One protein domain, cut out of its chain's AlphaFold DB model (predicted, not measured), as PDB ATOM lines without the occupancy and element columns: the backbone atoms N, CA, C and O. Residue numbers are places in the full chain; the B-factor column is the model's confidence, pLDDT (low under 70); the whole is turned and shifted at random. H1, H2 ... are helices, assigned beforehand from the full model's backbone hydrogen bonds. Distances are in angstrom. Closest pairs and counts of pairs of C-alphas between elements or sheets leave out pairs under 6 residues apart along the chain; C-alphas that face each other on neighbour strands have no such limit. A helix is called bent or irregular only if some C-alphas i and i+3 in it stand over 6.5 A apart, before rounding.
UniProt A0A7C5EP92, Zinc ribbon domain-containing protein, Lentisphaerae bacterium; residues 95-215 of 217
ATOM      1  N   VAL A  95       5.595 -16.573 -31.271       88.31
ATOM      2  CA  VAL A  95       4.744 -17.024 -30.160       88.31
ATOM      3  C   VAL A  95       4.532 -18.535 -30.228       88.31
ATOM      4  O   VAL A  95       4.729 -19.222 -29.229       88.31
ATOM      5  N   HIS A  96       4.206 -19.077 -31.406       87.44
ATOM      6  CA  HIS A  96       4.050 -20.524 -31.583       87.44
ATOM      7  C   HIS A  96       5.358 -21.284 -31.347       87.44
ATOM      8  O   HIS A  96       5.346 -22.354 -30.739       87.44
ATOM      9  N   VAL A  97       6.492 -20.719 -31.769       88.62
ATOM     10  CA  VAL A  97       7.813 -21.306 -31.520       88.62
ATOM     11  C   VAL A  97       8.109 -21.347 -30.019       88.62
ATOM     12  O   VAL A  97       8.425 -22.419 -29.504       88.62
ATOM     13  N   VAL A  98       7.949 -20.231 -29.302       92.69
ATOM     14  CA  VAL A  98       8.171 -20.165 -27.846       92.69
ATOM     15  C   VAL A  98       7.225 -21.108 -27.106       92.69
ATOM     16  O   VAL A  98       7.663 -21.870 -26.249       92.69
ATOM     17  N   LEU A  99       5.943 -21.127 -27.473       93.44
ATOM     18  CA  LEU A  99       4.960 -22.001 -26.840       93.44
ATOM     19  C   LEU A  99       5.262 -23.482 -27.098       93.44
ATOM     20  O   LEU A  99       5.117 -24.299 -26.193       93.44
ATOM     21  N   SER A 100       5.733 -23.841 -28.297       93.81
ATOM     22  CA  SER A 100       6.165 -25.213 -28.579       93.81
ATOM     23  C   SER A 100       7.390 -25.620 -27.756       93.81
ATOM     24  O   SER A 100       7.455 -26.747 -27.272       93.81
ATOM     25  N   TRP A 101       8.323 -24.695 -27.523       95.38
ATOM     26  CA  TRP A 101       9.457 -24.918 -26.632       95.38
ATOM     27  C   TRP A 101       9.027 -25.107 -25.182       95.38
ATOM     28  O   TRP A 101       9.483 -26.047 -24.540       95.38
ATOM     29  N   LEU A 102       8.120 -24.269 -24.674       96.19
ATOM     30  CA  LEU A 102       7.561 -24.437 -23.332       96.19
ATOM     31  C   LEU A 102       6.857 -25.786 -23.191       96.19
ATOM     32  O   LEU A 102       7.088 -26.493 -22.215       96.19
ATOM     33  N   LEU A 103       6.063 -26.181 -24.191       95.75
ATOM     34  CA  LEU A 103       5.428 -27.494 -24.218       95.75
ATOM     35  C   LEU A 103       6.475 -28.612 -24.158       95.75
ATOM     36  O   LEU A 103       6.348 -29.511 -23.335       95.75
ATOM     37  N   PHE A 104       7.526 -28.544 -24.979       96.62
ATOM     38  CA  PHE A 104       8.615 -29.524 -24.965       96.62
ATOM     39  C   PHE A 104       9.321 -29.586 -23.605       96.62
ATOM     40  O   PHE A 104       9.557 -30.680 -23.102       96.62
ATOM     41  N   LEU A 105       9.629 -28.443 -22.990       97.44
ATOM     42  CA  LEU A 105      10.303 -28.392 -21.692       97.44
ATOM     43  C   LEU A 105       9.430 -28.959 -20.572       97.44
ATOM     44  O   LEU A 105       9.923 -29.727 -19.751       97.44
ATOM     45  N   ILE A 106       8.138 -28.626 -20.552       96.94
ATOM     46  CA  ILE A 106       7.205 -29.124 -19.537       96.94
ATOM     47  C   ILE A 106       6.990 -30.627 -19.717       96.94
ATOM     48  O   ILE A 106       7.187 -31.390 -18.776       96.94
ATOM     49  N   LEU A 107       6.622 -31.072 -20.922       96.75
ATOM     50  CA  LEU A 107       6.301 -32.477 -21.171       96.75
ATOM     51  C   LEU A 107       7.556 -33.357 -21.136       96.75
ATOM     52  O   LEU A 107       7.558 -34.405 -20.498       96.75
ATOM     53  N   GLY A 108       8.626 -32.929 -21.805       95.88
ATOM     54  CA  GLY A 108       9.900 -33.644 -21.867       95.88
ATOM     55  C   GLY A 108      10.617 -33.641 -20.524       95.88
ATOM     56  O   GLY A 108      11.151 -34.672 -20.119       95.88
ATOM     57  N   GLY A 109      10.561 -32.526 -19.791       95.81
ATOM     58  CA  GLY A 109      11.052 -32.435 -18.420       95.81
ATOM     59  C   GLY A 109      10.277 -33.349 -17.476       95.81
ATOM     60  O   GLY A 109      10.897 -34.122 -16.756       95.81
ATOM     61  N   ALA A 110       8.941 -33.340 -17.525       94.75
ATOM     62  CA  ALA A 110       8.113 -34.224 -16.705       94.75
ATOM     63  C   ALA A 110       8.359 -35.706 -17.025       94.75
ATOM     64  O   ALA A 110       8.598 -36.498 -16.117       94.75
ATOM     65  N   LEU A 111       8.364 -36.088 -18.306       93.75
ATOM     66  CA  LEU A 111       8.635 -37.464 -18.736       93.75
ATOM     67  C   LEU A 111      10.049 -37.913 -18.357       93.75
ATOM     68  O   LEU A 111      10.219 -39.001 -17.805       93.75
ATOM     69  N   GLY A 112      11.055 -37.074 -18.607       93.25
ATOM     70  CA  GLY A 112      12.439 -37.343 -18.226       93.25
ATOM     71  C   GLY A 112      12.600 -37.461 -16.711       93.25
ATOM     72  O   GLY A 112      13.243 -38.387 -16.222       93.25
ATOM     73  N   TYR A 113      11.954 -36.585 -15.946       93.44
ATOM     74  CA  TYR A 113      11.986 -36.625 -14.488       93.44
ATOM     75  C   TYR A 113      11.290 -37.869 -13.928       93.44
ATOM     76  O   TYR A 113      11.862 -38.553 -13.085       93.44
ATOM     77  N   CYS A 114      10.122 -38.249 -14.450       91.06
ATOM     78  CA  CYS A 114       9.464 -39.505 -14.083       91.06
ATOM     79  C   CYS A 114      10.339 -40.724 -14.413       91.06
ATOM     80  O   CYS A 114      10.412 -41.674 -13.631       91.06
ATOM     81  N   ARG A 115      11.037 -40.699 -15.554       90.12
ATOM     82  CA  ARG A 115      11.844 -41.827 -16.030       90.12
ATOM     83  C   ARG A 115      13.182 -41.985 -15.305       90.12
ATOM     84  O   ARG A 115      13.617 -43.121 -15.092       90.12
ATOM     85  N   TYR A 116      13.850 -40.879 -14.982       89.31
ATOM     86  CA  TYR A 116      15.226 -40.859 -14.469       89.31
ATOM     87  C   TYR A 116      15.339 -40.361 -13.020       89.31
ATOM     88  O   TYR A 116      16.337 -40.639 -12.357       89.31
ATOM     89  N   GLY A 117      14.314 -39.689 -12.491       88.19
ATOM     90  CA  GLY A 117      14.304 -39.069 -11.161       88.19
ATOM     91  C   GLY A 117      14.065 -40.018  -9.984       88.19
ATOM     92  O   GLY A 117      14.004 -39.555  -8.853       88.19
ATOM     93  N   ARG A 118      13.943 -41.335 -10.218       85.38
ATOM     94  CA  ARG A 118      13.724 -42.380  -9.185       85.38
ATOM     95  C   ARG A 118      12.466 -42.199  -8.316       85.38
ATOM     96  O   ARG A 118      12.393 -42.746  -7.224       85.38
ATOM     97  N   ILE A 119      11.477 -41.453  -8.800       87.62
ATOM     98  CA  ILE A 119      10.230 -41.168  -8.065       87.62
ATOM     99  C   ILE A 119       9.168 -42.241  -8.287       87.62
ATOM    100  O   ILE A 119       8.321 -42.460  -7.425       87.62
ATOM    101  N   LEU A 120       9.193 -42.905  -9.443       87.81
ATOM    102  CA  LEU A 120       8.216 -43.937  -9.760       87.81
ATOM    103  C   LEU A 120       8.578 -45.266  -9.081       87.81
ATOM    104  O   LEU A 120       9.745 -45.670  -9.132       87.81
ATOM    105  N   PRO A 121       7.584 -45.984  -8.523       91.31
ATOM    106  CA  PRO A 121       7.780 -47.349  -8.060       91.31
ATOM    107  C   PRO A 121       8.307 -48.264  -9.182       91.31
ATOM    108  O   PRO A 121       8.004 -48.029 -10.361       91.31
ATOM    109  N   PRO A 122       9.060 -49.326  -8.840       89.88
ATOM    110  CA  PRO A 122       9.713 -50.200  -9.818       89.88
ATOM    111  C   PRO A 122       8.752 -50.795 -10.854       89.88
ATOM    112  O   PRO A 122       9.106 -50.880 -12.030       89.88
ATOM    113  N   ASP A 123       7.531 -51.136 -10.438       91.00
ATOM    114  CA  ASP A 123       6.522 -51.759 -11.299       91.00
ATOM    115  C   ASP A 123       6.061 -50.821 -12.423       91.00
ATOM    116  O   ASP A 123       5.999 -51.209 -13.592       91.00
ATOM    117  N   TYR A 124       5.826 -49.544 -12.104       90.00
ATOM    118  CA  TYR A 124       5.455 -48.537 -13.104       90.00
ATOM    119  C   TYR A 124       6.614 -48.215 -14.046       90.00
ATOM    120  O   TYR A 124       6.406 -47.990 -15.238       90.00
ATOM    121  N   LEU A 125       7.848 -48.232 -13.539       89.06
ATOM    122  CA  LEU A 125       9.039 -48.015 -14.356       89.06
ATOM    123  C   LEU A 125       9.259 -49.182 -15.333       89.06
ATOM    124  O   LEU A 125       9.608 -48.958 -16.494       89.06
ATOM    125  N   ALA A 126       9.015 -50.420 -14.896       90.19
ATOM    126  CA  ALA A 126       9.045 -51.598 -15.758       90.19
ATOM    127  C   ALA A 126       7.969 -51.525 -16.853       90.19
ATOM    128  O   ALA A 126       8.281 -51.735 -18.026       90.19
ATOM    129  N   ALA A 127       6.740 -51.137 -16.496       89.88
ATOM    130  CA  ALA A 127       5.672 -50.915 -17.467       89.88
ATOM    131  C   ALA A 127       6.051 -49.831 -18.492       89.88
ATOM    132  O   ALA A 127       5.930 -50.052 -19.696       89.88
ATOM    133  N   MET A 128       6.592 -48.690 -18.047       89.88
ATOM    134  CA  MET A 128       7.056 -47.628 -18.951       89.88
ATOM    135  C   MET A 128       8.101 -48.130 -19.954       89.88
ATOM    136  O   MET A 128       8.002 -47.811 -21.136       89.88
ATOM    137  N   LYS A 129       9.073 -48.939 -19.514       91.00
ATOM    138  CA  LYS A 129      10.089 -49.534 -20.400       91.00
ATOM    139  C   LYS A 129       9.489 -50.512 -21.405       91.00
ATOM    140  O   LYS A 129       9.909 -50.525 -22.558       91.00
ATOM    141  N   LEU A 130       8.521 -51.320 -20.974       92.44
ATOM    142  CA  LEU A 130       7.867 -52.311 -21.827       92.44
ATOM    143  C   LEU A 130       7.073 -51.646 -22.957       92.44
ATOM    144  O   LEU A 130       7.140 -52.090 -24.101       92.44
ATOM    145  N   TYR A 131       6.352 -50.564 -22.652       93.12
ATOM    146  CA  TYR A 131       5.530 -49.851 -23.633       93.12
ATOM    147  C   TYR A 131       6.295 -48.786 -24.433       93.12
ATOM    148  O   TYR A 131       5.798 -48.341 -25.469       93.12
ATOM    149  N   ALA A 132       7.507 -48.405 -24.017       92.81
ATOM    150  CA  ALA A 132       8.326 -47.396 -24.690       92.81
ATOM    151  C   ALA A 132       8.485 -47.627 -26.211       92.81
ATOM    152  O   ALA A 132       8.225 -46.691 -26.974       92.81
ATOM    153  N   PRO A 133       8.829 -48.841 -26.699       94.06
ATOM    154  CA  PRO A 133       8.981 -49.079 -28.133       94.06
ATOM    155  C   PRO A 133       7.660 -48.938 -28.892       94.06
ATOM    156  O   PRO A 133       7.652 -48.425 -30.006       94.06
ATOM    157  N   ALA A 134       6.537 -49.343 -28.286       94.50
ATOM    158  CA  ALA A 134       5.218 -49.231 -28.904       94.50
ATOM    159  C   ALA A 134       4.789 -47.764 -29.046       94.50
ATOM    160  O   ALA A 134       4.341 -47.357 -30.115       94.50
ATOM    161  N   VAL A 135       4.990 -46.947 -28.007       95.25
ATOM    162  CA  VAL A 135       4.667 -45.510 -28.034       95.25
ATOM    163  C   VAL A 135       5.488 -44.782 -29.102       95.25
ATOM    164  O   VAL A 135       4.932 -44.035 -29.909       95.25
ATOM    165  N   ILE A 136       6.801 -45.033 -29.157       95.81
ATOM    166  CA  ILE A 136       7.674 -44.447 -30.184       95.81
ATOM    167  C   ILE A 136       7.335 -44.987 -31.579       95.81
ATOM    168  O   ILE A 136       7.322 -44.216 -32.535       95.81
ATOM    169  N   GLY A 137       7.002 -46.273 -31.708       94.44
ATOM    170  CA  GLY A 137       6.578 -46.883 -32.969       94.44
ATOM    171  C   GLY A 137       5.289 -46.270 -33.523       94.44
ATOM    172  O   GLY A 137       5.219 -45.950 -34.706       94.44
ATOM    173  N   ILE A 138       4.291 -46.020 -32.670       95.69
ATOM    174  CA  ILE A 138       3.050 -45.333 -33.065       95.69
ATOM    175  C   ILE A 138       3.353 -43.903 -33.523       95.69
ATOM    176  O   ILE A 138       2.876 -43.480 -34.579       95.69
ATOM    177  N   ALA A 139       4.180 -43.167 -32.772       95.25
ATOM    178  CA  ALA A 139       4.608 -41.829 -33.171       95.25
ATOM    179  C   ALA A 139       5.339 -41.857 -34.525       95.25
ATOM    180  O   ALA A 139       5.052 -41.033 -35.388       95.25
ATOM    181  N   TYR A 140       6.216 -42.839 -34.745       94.75
ATOM    182  CA  TYR A 140       6.930 -43.037 -36.006       94.75
ATOM    183  C   TYR A 140       5.970 -43.229 -37.184       94.75
ATOM    184  O   TYR A 140       6.069 -42.509 -38.177       94.75
ATOM    185  N   VAL A 141       4.998 -44.138 -37.060       95.19
ATOM    186  CA  VAL A 141       3.981 -44.375 -38.097       95.19
ATOM    187  C   VAL A 141       3.184 -43.104 -38.375       95.19
ATOM    188  O   VAL A 141       2.965 -42.757 -39.535       95.19
ATOM    189  N   PHE A 142       2.793 -42.361 -37.339       95.25
ATOM    190  CA  PHE A 142       2.062 -41.110 -37.526       95.25
ATOM    191  C   PHE A 142       2.890 -40.061 -38.278       95.25
ATOM    192  O   PHE A 142       2.359 -39.379 -39.155       95.25
ATOM    193  N   ILE A 143       4.195 -39.957 -38.001       94.88
ATOM    194  CA  ILE A 143       5.090 -39.055 -38.738       94.88
ATOM    195  C   ILE A 143       5.162 -39.461 -40.214       94.88
ATOM    196  O   ILE A 143       5.016 -38.597 -41.080       94.88
ATOM    197  N   VAL A 144       5.310 -40.757 -40.508       94.88
ATOM    198  CA  VAL A 144       5.314 -41.284 -41.885       94.88
ATOM    199  C   VAL A 144       4.004 -40.947 -42.599       94.88
ATOM    200  O   VAL A 144       4.022 -40.385 -43.689       94.88
ATOM    201  N   LEU A 145       2.851 -41.215 -41.983       94.31
ATOM    202  CA  LEU A 145       1.552 -40.880 -42.578       94.31
ATOM    203  C   LEU A 145       1.394 -39.369 -42.791       94.31
ATOM    204  O   LEU A 145       0.843 -38.933 -43.803       94.31
ATOM    205  N   SER A 146       1.903 -38.559 -41.860       91.06
ATOM    206  CA  SER A 146       1.865 -37.105 -41.985       91.06
ATOM    207  C   SER A 146       2.715 -36.603 -43.156       91.06
ATOM    208  O   SER A 146       2.285 -35.676 -43.838       91.06
ATOM    209  N   SER A 147       3.861 -37.232 -43.455       92.56
ATOM    210  CA  SER A 147       4.762 -36.775 -44.520       92.56
ATOM    211  C   SER A 147       4.161 -36.951 -45.919       92.56
ATOM    212  O   SER A 147       4.324 -36.064 -46.764       92.56
ATOM    213  N   PHE A 148       3.342 -37.990 -46.135       92.31
ATOM    214  CA  PHE A 148       2.567 -38.166 -47.373       92.31
ATOM    215  C   PHE A 148       1.583 -37.022 -47.648       92.31
ATOM    216  O   PHE A 148       1.315 -36.722 -48.811       92.31
ATOM    217  N   LYS A 149       1.073 -36.341 -46.610       88.19
ATOM    218  CA  LYS A 149       0.166 -35.191 -46.787       88.19
ATOM    219  C   LYS A 149       0.866 -33.977 -47.395       88.19
ATOM    220  O   LYS A 149       0.200 -33.140 -47.999       88.19
ATOM    221  N   TYR A 150       2.182 -33.869 -47.225       83.12
ATOM    222  CA  TYR A 150       2.965 -32.745 -47.736       83.12
ATOM    223  C   TYR A 150       3.588 -33.046 -49.097       83.12
ATOM    224  O   TYR A 150       3.588 -32.188 -49.978       83.12
ATOM    225  N   SER A 151       4.143 -34.246 -49.282       87.50
ATOM    226  CA  SER A 151       4.717 -34.676 -50.556       87.50
ATOM    227  C   SER A 151       4.876 -36.193 -50.598       87.50
ATOM    228  O   SER A 151       5.410 -36.790 -49.666       87.50
ATOM    229  N   ILE A 152       4.503 -36.809 -51.724       91.25
ATOM    230  CA  ILE A 152       4.689 -38.252 -51.957       91.25
ATOM    231  C   ILE A 152       6.172 -38.633 -51.848       91.25
ATOM    232  O   ILE A 152       6.496 -39.655 -51.253       91.25
ATOM    233  N   TYR A 153       7.081 -37.791 -52.349       91.38
ATOM    234  CA  TYR A 153       8.523 -38.044 -52.276       91.38
ATOM    235  C   TYR A 153       9.025 -38.112 -50.825       91.38
ATOM    236  O   TYR A 153       9.752 -39.031 -50.459       91.38
ATOM    237  N   GLN A 154       8.572 -37.182 -49.977       90.38
ATOM    238  CA  GLN A 154       8.887 -37.173 -48.544       90.38
ATOM    239  C   GLN A 154       8.323 -38.414 -47.837       90.38
ATOM    240  O   GLN A 154       8.998 -39.003 -46.992       90.38
ATOM    241  N   GLY A 155       7.119 -38.844 -48.225       91.00
ATOM    242  CA  GLY A 155       6.503 -40.092 -47.770       91.00
ATOM    243  C   GLY A 155       7.315 -41.334 -48.131       91.00
ATOM    244  O   GLY A 155       7.619 -42.146 -47.263       91.00
ATOM    245  N   ILE A 156       7.747 -41.453 -49.388       94.44
ATOM    246  CA  ILE A 156       8.569 -42.583 -49.842       94.44
ATOM    247  C   ILE A 156       9.911 -42.612 -49.103       94.44
ATOM    248  O   ILE A 156      10.300 -43.665 -48.602       94.44
ATOM    249  N   LEU A 157      10.593 -41.469 -48.961       93.44
ATOM    250  CA  LEU A 157      11.844 -41.394 -48.193       93.44
ATOM    251  C   LEU A 157      11.647 -41.781 -46.721       93.44
ATOM    252  O   LEU A 157      12.499 -42.454 -46.150       93.44
ATOM    253  N   SER A 158      10.504 -41.411 -46.135       92.94
ATOM    254  CA  SER A 158      10.121 -41.756 -44.759       92.94
ATOM    255  C   SER A 158       9.928 -43.259 -44.538       92.94
ATOM    256  O   SER A 158      10.132 -43.741 -43.426       92.94
ATOM    257  N   VAL A 159       9.537 -44.001 -45.576       94.19
ATOM    258  CA  VAL A 159       9.395 -45.464 -45.530       94.19
ATOM    259  C   VAL A 159      10.721 -46.157 -45.841       94.19
ATOM    260  O   VAL A 159      11.071 -47.133 -45.184       94.19
ATOM    261  N   LEU A 160      11.451 -45.656 -46.839       93.94
ATOM    262  CA  LEU A 160      12.648 -46.305 -47.366       93.94
ATOM    263  C   LEU A 160      13.863 -46.146 -46.447       93.94
ATOM    264  O   LEU A 160      14.636 -47.086 -46.277       93.94
ATOM    265  N   ILE A 161      14.054 -44.952 -45.883       92.62
ATOM    266  CA  ILE A 161      15.235 -44.629 -45.087       92.62
ATOM    267  C   ILE A 161      14.846 -44.665 -43.603       92.62
ATOM    268  O   ILE A 161      14.062 -43.822 -43.154       92.62
ATOM    269  N   PRO A 162      15.393 -45.600 -42.803       87.25
ATOM    270  CA  PRO A 162      15.125 -45.632 -41.371       87.25
ATOM    271  C   PRO A 162      15.602 -44.331 -40.717       87.25
ATOM    272  O   PRO A 162      16.574 -43.719 -41.156       87.25
ATOM    273  N   LEU A 163      14.907 -43.898 -39.664       89.75
ATOM    274  CA  LEU A 163      15.130 -42.623 -38.955       89.75
ATOM    275  C   LEU A 163      14.851 -41.347 -39.772       89.75
ATOM    276  O   LEU A 163      14.750 -40.273 -39.171       89.75
ATOM    277  N   TYR A 164      14.630 -41.434 -41.089       92.38
ATOM    278  CA  TYR A 164      14.233 -40.283 -41.903       92.38
ATOM    279  C   TYR A 164      12.966 -39.581 -41.401       92.38
ATOM    280  O   TYR A 164      12.958 -38.351 -41.399       92.38
ATOM    281  N   PRO A 165      11.923 -40.276 -40.903       93.62
ATOM    282  CA  PRO A 165      10.737 -39.603 -40.372       93.62
ATOM    283  C   PRO A 165      11.061 -38.609 -39.255       93.62
ATOM    284  O   PRO A 165      10.529 -37.502 -39.241       93.62
ATOM    285  N   PHE A 166      11.989 -38.944 -38.352       93.25
ATOM    286  CA  PHE A 166      12.415 -38.007 -37.312       93.25
ATOM    287  C   PHE A 166      13.142 -36.805 -37.917       93.25
ATOM    288  O   PHE A 166      12.813 -35.668 -37.584       93.25
ATOM    289  N   PHE A 167      14.069 -37.029 -38.852       93.12
ATOM    290  CA  PHE A 167      14.733 -35.936 -39.570       93.12
ATOM    291  C   PHE A 167      13.717 -35.009 -40.251       93.12
ATOM    292  O   PHE A 167      13.768 -33.790 -40.065       93.12
ATOM    293  N   TYR A 168      12.760 -35.589 -40.975       92.00
ATOM    294  CA  TYR A 168      11.670 -34.878 -41.628       92.00
ATOM    295  C   TYR A 168      10.876 -34.030 -40.629       92.00
ATOM    296  O   TYR A 168      10.680 -32.838 -40.859       92.00
ATOM    297  N   LEU A 169      10.484 -34.603 -39.488       93.38
ATOM    298  CA  LEU A 169       9.720 -33.896 -38.463       93.38
ATOM    299  C   LEU A 169      10.472 -32.688 -37.883       93.38
ATOM    300  O   LEU A 169       9.871 -31.641 -37.650       93.38
ATOM    301  N   PHE A 170      11.771 -32.828 -37.611       91.31
ATOM    302  CA  PHE A 170      12.530 -31.769 -36.942       91.31
ATOM    303  C   PHE A 170      12.989 -30.655 -37.886       91.31
ATOM    304  O   PHE A 170      13.091 -29.507 -37.444       91.31
ATOM    305  N   THR A 171      13.248 -30.979 -39.158       87.44
ATOM    306  CA  THR A 171      13.899 -30.065 -40.112       87.44
ATOM    307  C   THR A 171      12.992 -29.580 -41.240       87.44
ATOM    308  O   THR A 171      13.136 -28.439 -41.677       87.44
ATOM    309  N   VAL A 172      12.063 -30.416 -41.712       86.50
ATOM    310  CA  VAL A 172      11.227 -30.125 -42.888       86.50
ATOM    311  C   VAL A 172       9.792 -29.784 -42.494       86.50
ATOM    312  O   VAL A 172       9.189 -28.901 -43.099       86.50
ATOM    313  N   ALA A 173       9.229 -30.473 -41.501       85.81
ATOM    314  CA  ALA A 173       7.846 -30.277 -41.093       85.81
ATOM    315  C   ALA A 173       7.675 -28.983 -40.279       85.81
ATOM    316  O   ALA A 173       8.224 -28.836 -39.188       85.81
ATOM    317  N   ASP A 174       6.817 -28.080 -40.753       79.69
ATOM    318  CA  ASP A 174       6.465 -26.834 -40.054       79.69
ATOM    319  C   ASP A 174       5.378 -27.054 -38.972       79.69
ATOM    320  O   ASP A 174       4.466 -26.250 -38.792       79.69
ATOM    321  N   THR A 175       5.441 -28.170 -38.233       86.00
ATOM    322  CA  THR A 175       4.481 -28.508 -37.162       86.00
ATOM    323  C   THR A 175       5.124 -28.382 -35.780       86.00
ATOM    324  O   THR A 175       5.523 -29.362 -35.153       86.00
ATOM    325  N   PHE A 176       5.207 -27.148 -35.275       90.62
ATOM    326  CA  PHE A 176       5.910 -26.823 -34.024       90.62
ATOM    327  C   PHE A 176       5.459 -27.665 -32.821       90.62
ATOM    328  O   PHE A 176       6.293 -28.220 -32.107       90.62
ATOM    329  N   TYR A 177       4.147 -27.805 -32.616       92.38
ATOM    330  CA  TYR A 177       3.587 -28.559 -31.489       92.38
ATOM    331  C   TYR A 177       3.829 -30.061 -31.600       92.38
ATOM    332  O   TYR A 177       4.191 -30.701 -30.618       92.38
ATOM    333  N   PHE A 178       3.657 -30.624 -32.796       92.88
ATOM    334  CA  PHE A 178       3.858 -32.050 -33.011       92.88
ATOM    335  C   PHE A 178       5.336 -32.425 -32.842       92.88
ATOM    336  O   PHE A 178       5.656 -33.402 -32.169       92.88
ATOM    337  N   ARG A 179       6.244 -31.573 -33.333       94.25
ATOM    338  CA  ARG A 179       7.685 -31.682 -33.091       94.25
ATOM    339  C   ARG A 179       8.033 -31.651 -31.601       94.25
ATOM    340  O   ARG A 179       8.804 -32.489 -31.143       94.25
ATOM    341  N   ALA A 180       7.457 -30.719 -30.844       95.44
ATOM    342  CA  ALA A 180       7.653 -30.632 -29.398       95.44
ATOM    343  C   ALA A 180       7.135 -31.880 -28.664       95.44
ATOM    344  O   ALA A 180       7.820 -32.419 -27.799       95.44
ATOM    345  N   PHE A 181       5.956 -32.372 -29.045       95.88
ATOM    346  CA  PHE A 181       5.349 -33.563 -28.458       95.88
ATOM    347  C   PHE A 181       6.179 -34.829 -28.711       95.88
ATOM    348  O   PHE A 181       6.541 -35.533 -27.771       95.88
ATOM    349  N   VAL A 182       6.548 -35.095 -29.969       95.56
ATOM    350  CA  VAL A 182       7.406 -36.239 -30.316       95.56
ATOM    351  C   VAL A 182       8.787 -36.094 -29.679       95.56
ATOM    352  O   VAL A 182       9.331 -37.073 -29.176       95.56
ATOM    353  N   GLY A 183       9.338 -34.877 -29.641       95.44
ATOM    354  CA  GLY A 183      10.578 -34.584 -28.928       95.44
ATOM    355  C   GLY A 183      10.497 -34.981 -27.454       95.44
ATOM    356  O   GLY A 183      11.387 -35.664 -26.958       95.44
ATOM    357  N   ALA A 184       9.418 -34.619 -26.760       96.50
ATOM    358  CA  ALA A 184       9.222 -34.989 -25.362       96.50
ATOM    359  C   ALA A 184       9.110 -36.510 -25.163       96.50
ATOM    360  O   ALA A 184       9.708 -37.055 -24.233       96.50
ATOM    361  N   LEU A 185       8.405 -37.209 -26.061       95.94
ATOM    362  CA  LEU A 185       8.348 -38.674 -26.050       95.94
ATOM    363  C   LEU A 185       9.732 -39.298 -26.251       95.94
ATOM    364  O   LEU A 185      10.071 -40.253 -25.557       95.94
ATOM    365  N   LEU A 186      10.548 -38.750 -27.155       95.44
ATOM    366  CA  LEU A 186      11.920 -39.212 -27.376       95.44
ATOM    367  C   LEU A 186      12.802 -39.018 -26.136       95.44
ATOM    368  O   LEU A 186      13.611 -39.894 -25.843       95.44
ATOM    369  N   VAL A 187      12.622 -37.939 -25.367       95.56
ATOM    370  CA  VAL A 187      13.350 -37.748 -24.099       95.56
ATOM    371  C   VAL A 187      12.986 -38.829 -23.076       95.56
ATOM    372  O   VAL A 187      13.871 -39.372 -22.422       95.56
ATOM    373  N   GLY A 188      11.699 -39.162 -22.934       93.06
ATOM    374  CA  GLY A 188      11.246 -40.146 -21.944       93.06
ATOM    375  C   GLY A 188      11.478 -41.606 -22.345       93.06
ATOM    376  O   GLY A 188      11.849 -42.429 -21.513       93.06
ATOM    377  N   PHE A 189      11.251 -41.935 -23.616       95.06
ATOM    378  CA  PHE A 189      11.156 -43.314 -24.109       95.06
ATOM    379  C   PHE A 189      12.173 -43.653 -25.203       95.06
ATOM    380  O   PHE A 189      12.346 -44.824 -25.541       95.06
ATOM    381  N   GLY A 190      12.855 -42.654 -25.771       92.44
ATOM    382  CA  GLY A 190      13.725 -42.836 -26.935       92.44
ATOM    383  C   GLY A 190      14.904 -43.768 -26.673       92.44
ATOM    384  O   GLY A 190      15.260 -44.549 -27.549       92.44
ATOM    385  N   TYR A 191      15.466 -43.754 -25.461       92.81
ATOM    386  CA  TYR A 191      16.548 -44.670 -25.091       92.81
ATOM    387  C   TYR A 191      16.100 -46.138 -25.112       92.81
ATOM    388  O   TYR A 191      16.745 -46.978 -25.737       92.81
ATOM    389  N   ASP A 192      14.969 -46.442 -24.472       92.56
ATOM    390  CA  ASP A 192      14.439 -47.807 -24.389       92.56
ATOM    391  C   ASP A 192      13.994 -48.310 -25.780       92.56
ATOM    392  O   ASP A 192      14.279 -49.448 -26.159       92.56
ATOM    393  N   ALA A 193      13.385 -47.438 -26.594       91.88
ATOM    394  CA  ALA A 193      13.079 -47.739 -27.991       91.88
ATOM    395  C   ALA A 193      14.351 -47.975 -28.830       91.88
ATOM    396  O   ALA A 193      14.393 -48.898 -29.641       91.88
ATOM    397  N   GLY A 194      15.412 -47.194 -28.609       91.50
ATOM    398  CA  GLY A 194      16.703 -47.369 -29.276       91.50
ATOM    399  C   GLY A 194      17.370 -48.702 -28.934       91.50
ATOM    400  O   GLY A 194      17.864 -49.386 -29.830       91.50
ATOM    401  N   LEU A 195      17.328 -49.119 -27.663       92.69
ATOM    402  CA  LEU A 195      17.805 -50.441 -27.241       92.69
ATOM    403  C   LEU A 195      17.010 -51.572 -27.895       92.69
ATOM    404  O   LEU A 195      17.597 -52.561 -28.333       92.69
ATOM    405  N   PHE A 196      15.687 -51.422 -27.992       92.50
ATOM    406  CA  PHE A 196      14.837 -52.385 -28.685       92.50
ATOM    407  C   PHE A 196      15.234 -52.518 -30.160       92.50
ATOM    408  O   PHE A 196      15.465 -53.632 -30.631       92.50
ATOM    409  N   VAL A 197      15.388 -51.399 -30.873       90.81
ATOM    410  CA  VAL A 197      15.814 -51.394 -32.283       90.81
ATOM    411  C   VAL A 197      17.203 -52.012 -32.445       90.81
ATOM    412  O   VAL A 197      17.393 -52.834 -33.335       90.81
ATOM    413  N   ASN A 198      18.159 -51.677 -31.574       92.94
ATOM    414  CA  ASN A 198      19.508 -52.245 -31.610       92.94
ATOM    415  C   ASN A 198      19.479 -53.771 -31.428       92.94
ATOM    416  O   ASN A 198      20.069 -54.500 -32.222       92.94
ATOM    417  N   LYS A 199      18.715 -54.263 -30.445       93.25
ATOM    418  CA  LYS A 199      18.547 -55.701 -30.209       93.25
ATOM    419  C   LYS A 199      17.979 -56.411 -31.439       93.25
ATOM    420  O   LYS A 199      18.505 -57.447 -31.836       93.25
ATOM    421  N   TRP A 200      16.938 -55.856 -32.056       92.00
ATOM    422  CA  TRP A 200      16.354 -56.421 -33.274       92.00
ATOM    423  C   TRP A 200      17.308 -56.379 -34.463       92.00
ATOM    424  O   TRP A 200      17.421 -57.372 -35.176       92.00
ATOM    425  N   ALA A 201      18.038 -55.279 -34.650       92.06
ATOM    426  CA  ALA A 201      19.058 -55.178 -35.688       92.06
ATOM    427  C   ALA A 201      20.155 -56.238 -35.503       92.06
ATOM    428  O   ALA A 201      20.557 -56.869 -36.475       92.06
ATOM    429  N   GLY A 202      20.585 -56.486 -34.262       93.69
ATOM    430  CA  GLY A 202      21.544 -57.541 -33.934       93.69
ATOM    431  C   GLY A 202      21.022 -58.947 -34.237       93.69
ATOM    432  O   GLY A 202      21.752 -59.751 -34.810       93.69
ATOM    433  N   ILE A 203      19.754 -59.232 -33.914       93.69
ATOM    434  CA  ILE A 203      19.107 -60.515 -34.243       93.69
ATOM    435  C   ILE A 203      19.050 -60.706 -35.760       93.69
ATOM    436  O   ILE A 203      19.504 -61.727 -36.263       93.69
ATOM    437  N   ILE A 204      18.553 -59.710 -36.496       93.50
ATOM    438  CA  ILE A 204      18.450 -59.768 -37.960       93.50
ATOM    439  C   ILE A 204      19.834 -59.946 -38.590       93.50
ATOM    440  O   ILE A 204      20.007 -60.779 -39.475       93.50
ATOM    441  N   TYR A 205      20.833 -59.200 -38.116       94.44
ATOM    442  CA  TYR A 205      22.210 -59.330 -38.584       94.44
ATOM    443  C   TYR A 205      22.757 -60.742 -38.357       94.44
ATOM    444  O   TYR A 205      23.352 -61.321 -39.265       94.44
ATOM    445  N   TYR A 206      22.534 -61.309 -37.169       94.81
ATOM    446  CA  TYR A 206      22.969 -62.662 -36.842       94.81
ATOM    447  C   TYR A 206      22.281 -63.715 -37.718       94.81
ATOM    448  O   TYR A 206      22.965 -64.577 -38.261       94.81
ATOM    449  N   GLU A 207      20.964 -63.619 -37.914       93.56
ATOM    450  CA  GLU A 207      20.197 -64.533 -38.773       93.56
ATOM    451  C   GLU A 207      20.661 -64.469 -40.230       93.56
ATOM    452  O   GLU A 207      20.923 -65.497 -40.850       93.56
ATOM    453  N   ILE A 208      20.850 -63.261 -40.771       94.06
ATOM    454  CA  ILE A 208      21.375 -63.076 -42.129       94.06
ATOM    455  C   ILE A 208      22.793 -63.645 -42.229       94.06
ATOM    456  O   ILE A 208      23.114 -64.338 -43.190       94.06
ATOM    457  N   SER A 209      23.648 -63.387 -41.237       94.38
ATOM    458  CA  SER A 209      25.015 -63.908 -41.217       94.38
ATOM    459  C   SER A 209      25.038 -65.439 -41.174       94.38
ATOM    460  O   SER A 209      25.759 -66.059 -41.954       94.38
ATOM    461  N   GLN A 210      24.207 -66.053 -40.330       93.75
ATOM    462  CA  GLN A 210      24.030 -67.503 -40.253       93.75
ATOM    463  C   GLN A 210      23.507 -68.082 -41.571       93.75
ATOM    464  O   GLN A 210      24.031 -69.087 -42.042       93.75
ATOM    465  N   TRP A 211      22.510 -67.448 -42.190       94.31
ATOM    466  CA  TRP A 211      21.961 -67.867 -43.482       94.31
ATOM    467  C   TRP A 211      23.020 -67.825 -44.594       94.31
ATOM    468  O   TRP A 211      23.176 -68.793 -45.338       94.31
ATOM    469  N   ILE A 212      23.824 -66.756 -44.645       93.31
ATOM    470  CA  ILE A 212      24.961 -66.641 -45.571       93.31
ATOM    471  C   ILE A 212      25.989 -67.751 -45.304       93.31
ATOM    472  O   ILE A 212      26.441 -68.407 -46.240       93.31
ATOM    473  N   GLN A 213      26.343 -67.998 -44.038       93.69
ATOM    474  CA  GLN A 213      27.315 -69.034 -43.661       93.69
ATOM    475  C   GLN A 213      26.842 -70.455 -43.995       93.69
ATOM    476  O   GLN A 213      27.668 -71.311 -44.303       93.69
ATOM    477  N   ARG A 214      25.531 -70.714 -43.965       92.69
ATOM    478  CA  ARG A 214      24.934 -72.008 -44.335       92.69
ATOM    479  C   ARG A 214      24.762 -72.197 -45.846       92.69
ATOM    480  O   ARG A 214      24.280 -73.241 -46.267       92.69
ATOM    481  N   GLY A 215      25.181 -71.227 -46.663       87.75
ATOM    482  CA  GLY A 215      25.134 -71.330 -48.123       87.75
ATOM    483  C   GLY A 215      23.797 -70.929 -48.747       87.75
ATOM    484  O   GLY A 215      23.553 -71.261 -49.903       87.75
TER     485      GLY A 215
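What this domain is: This is residues 95 to 215 of the 217 residues of the protein "Zinc ribbon domain-containing protein" of Lentisphaerae bacterium (UniProt A0A7C5EP92). A flat, all-helix body ends in one long helical arm: H1 and the first arm of H5 lie side by side, the long bent helix H2 runs beyond them, and the short helices H3 and H4 fold back at the far end of H2. H5 then turns sharply, its second arm crosses H2 near the bend of H2, and residues 198 to 215 stick out free. The printed part has 121 residues, with five named helices in the order H1, H2, H3, H4, H5 and no named strand. The whole is loose, with a radius of gyration of the C-alphas of 17.1 A, and spans 60 by 44 by 16 A.

Where its parts are: H1, residues 95 to 116, is 30.4 A long and begins with C-alpha 95 at (4.744, -17.024, -30.160). H2, residues 122 to 150, was assigned as one helix by its hydrogen bonds but is bent: C-alphas 130 and 133 are 7.2 A apart. Its arms are H2a, residues 122 to 130, 12.3 A, and H2b, residues 133 to 150, 26.2 A. H3, residues 152 to 160, is 12.2 A long. H4, residues 164 to 172, is 10.6 A long and neither bent nor irregular, but only just: C-alphas 169 and 172 are 6.0 A apart. H5, residues 176 to 213, also one helix by its hydrogen bonds, is bent, with C-alphas 188 and 191 7.6 A apart. Its arms are H5a, residues 176 to 188, 18.8 A, and H5b, residues 191 to 213, 32.5 A, ending with C-alpha 213 at (27.315, -69.034, -43.661).

How they stand to each other: H2, taken whole, is the hub and touches three other helices. H2b and H3 form a helical hairpin at a shallow tilt of 26 degrees, with the C-alphas of Phe 148 and Gly 155 closest at 4.4 A. H3 and H4 form another, at a steep tilt of 41 degrees, with the C-alphas of Ser 158 and Pro 165 closest at 4.9 A. H2b touches H5b with residues 133 to 136 alone, about perpendicular at 88 degrees; the closest C-alphas, of Pro 133 and Ala 193, are 4.3 A apart. H1 touches H5a, the same way at a shallow tilt of 13 degrees; the closest C-alphas, of Gly 108 and Ala 184, are 3.8 A apart. H1 and H2b are apart. Each O i to N i+4 pair is within hydrogen-bond range in H1, H2a, H3, H4, H5a and H5b; in H2b 12 of 14 are.

The domain as a whole: The C-alphas of Val 95 and Gly 215, the two farthest apart, are 60.7 A apart. Without the free stretch the body spans 45 by 35 by 14 A. The printed part has no cut, and the four links between the helices are tight. The mean pLDDT of the printed part is 92.4, and no printed residue is under 70.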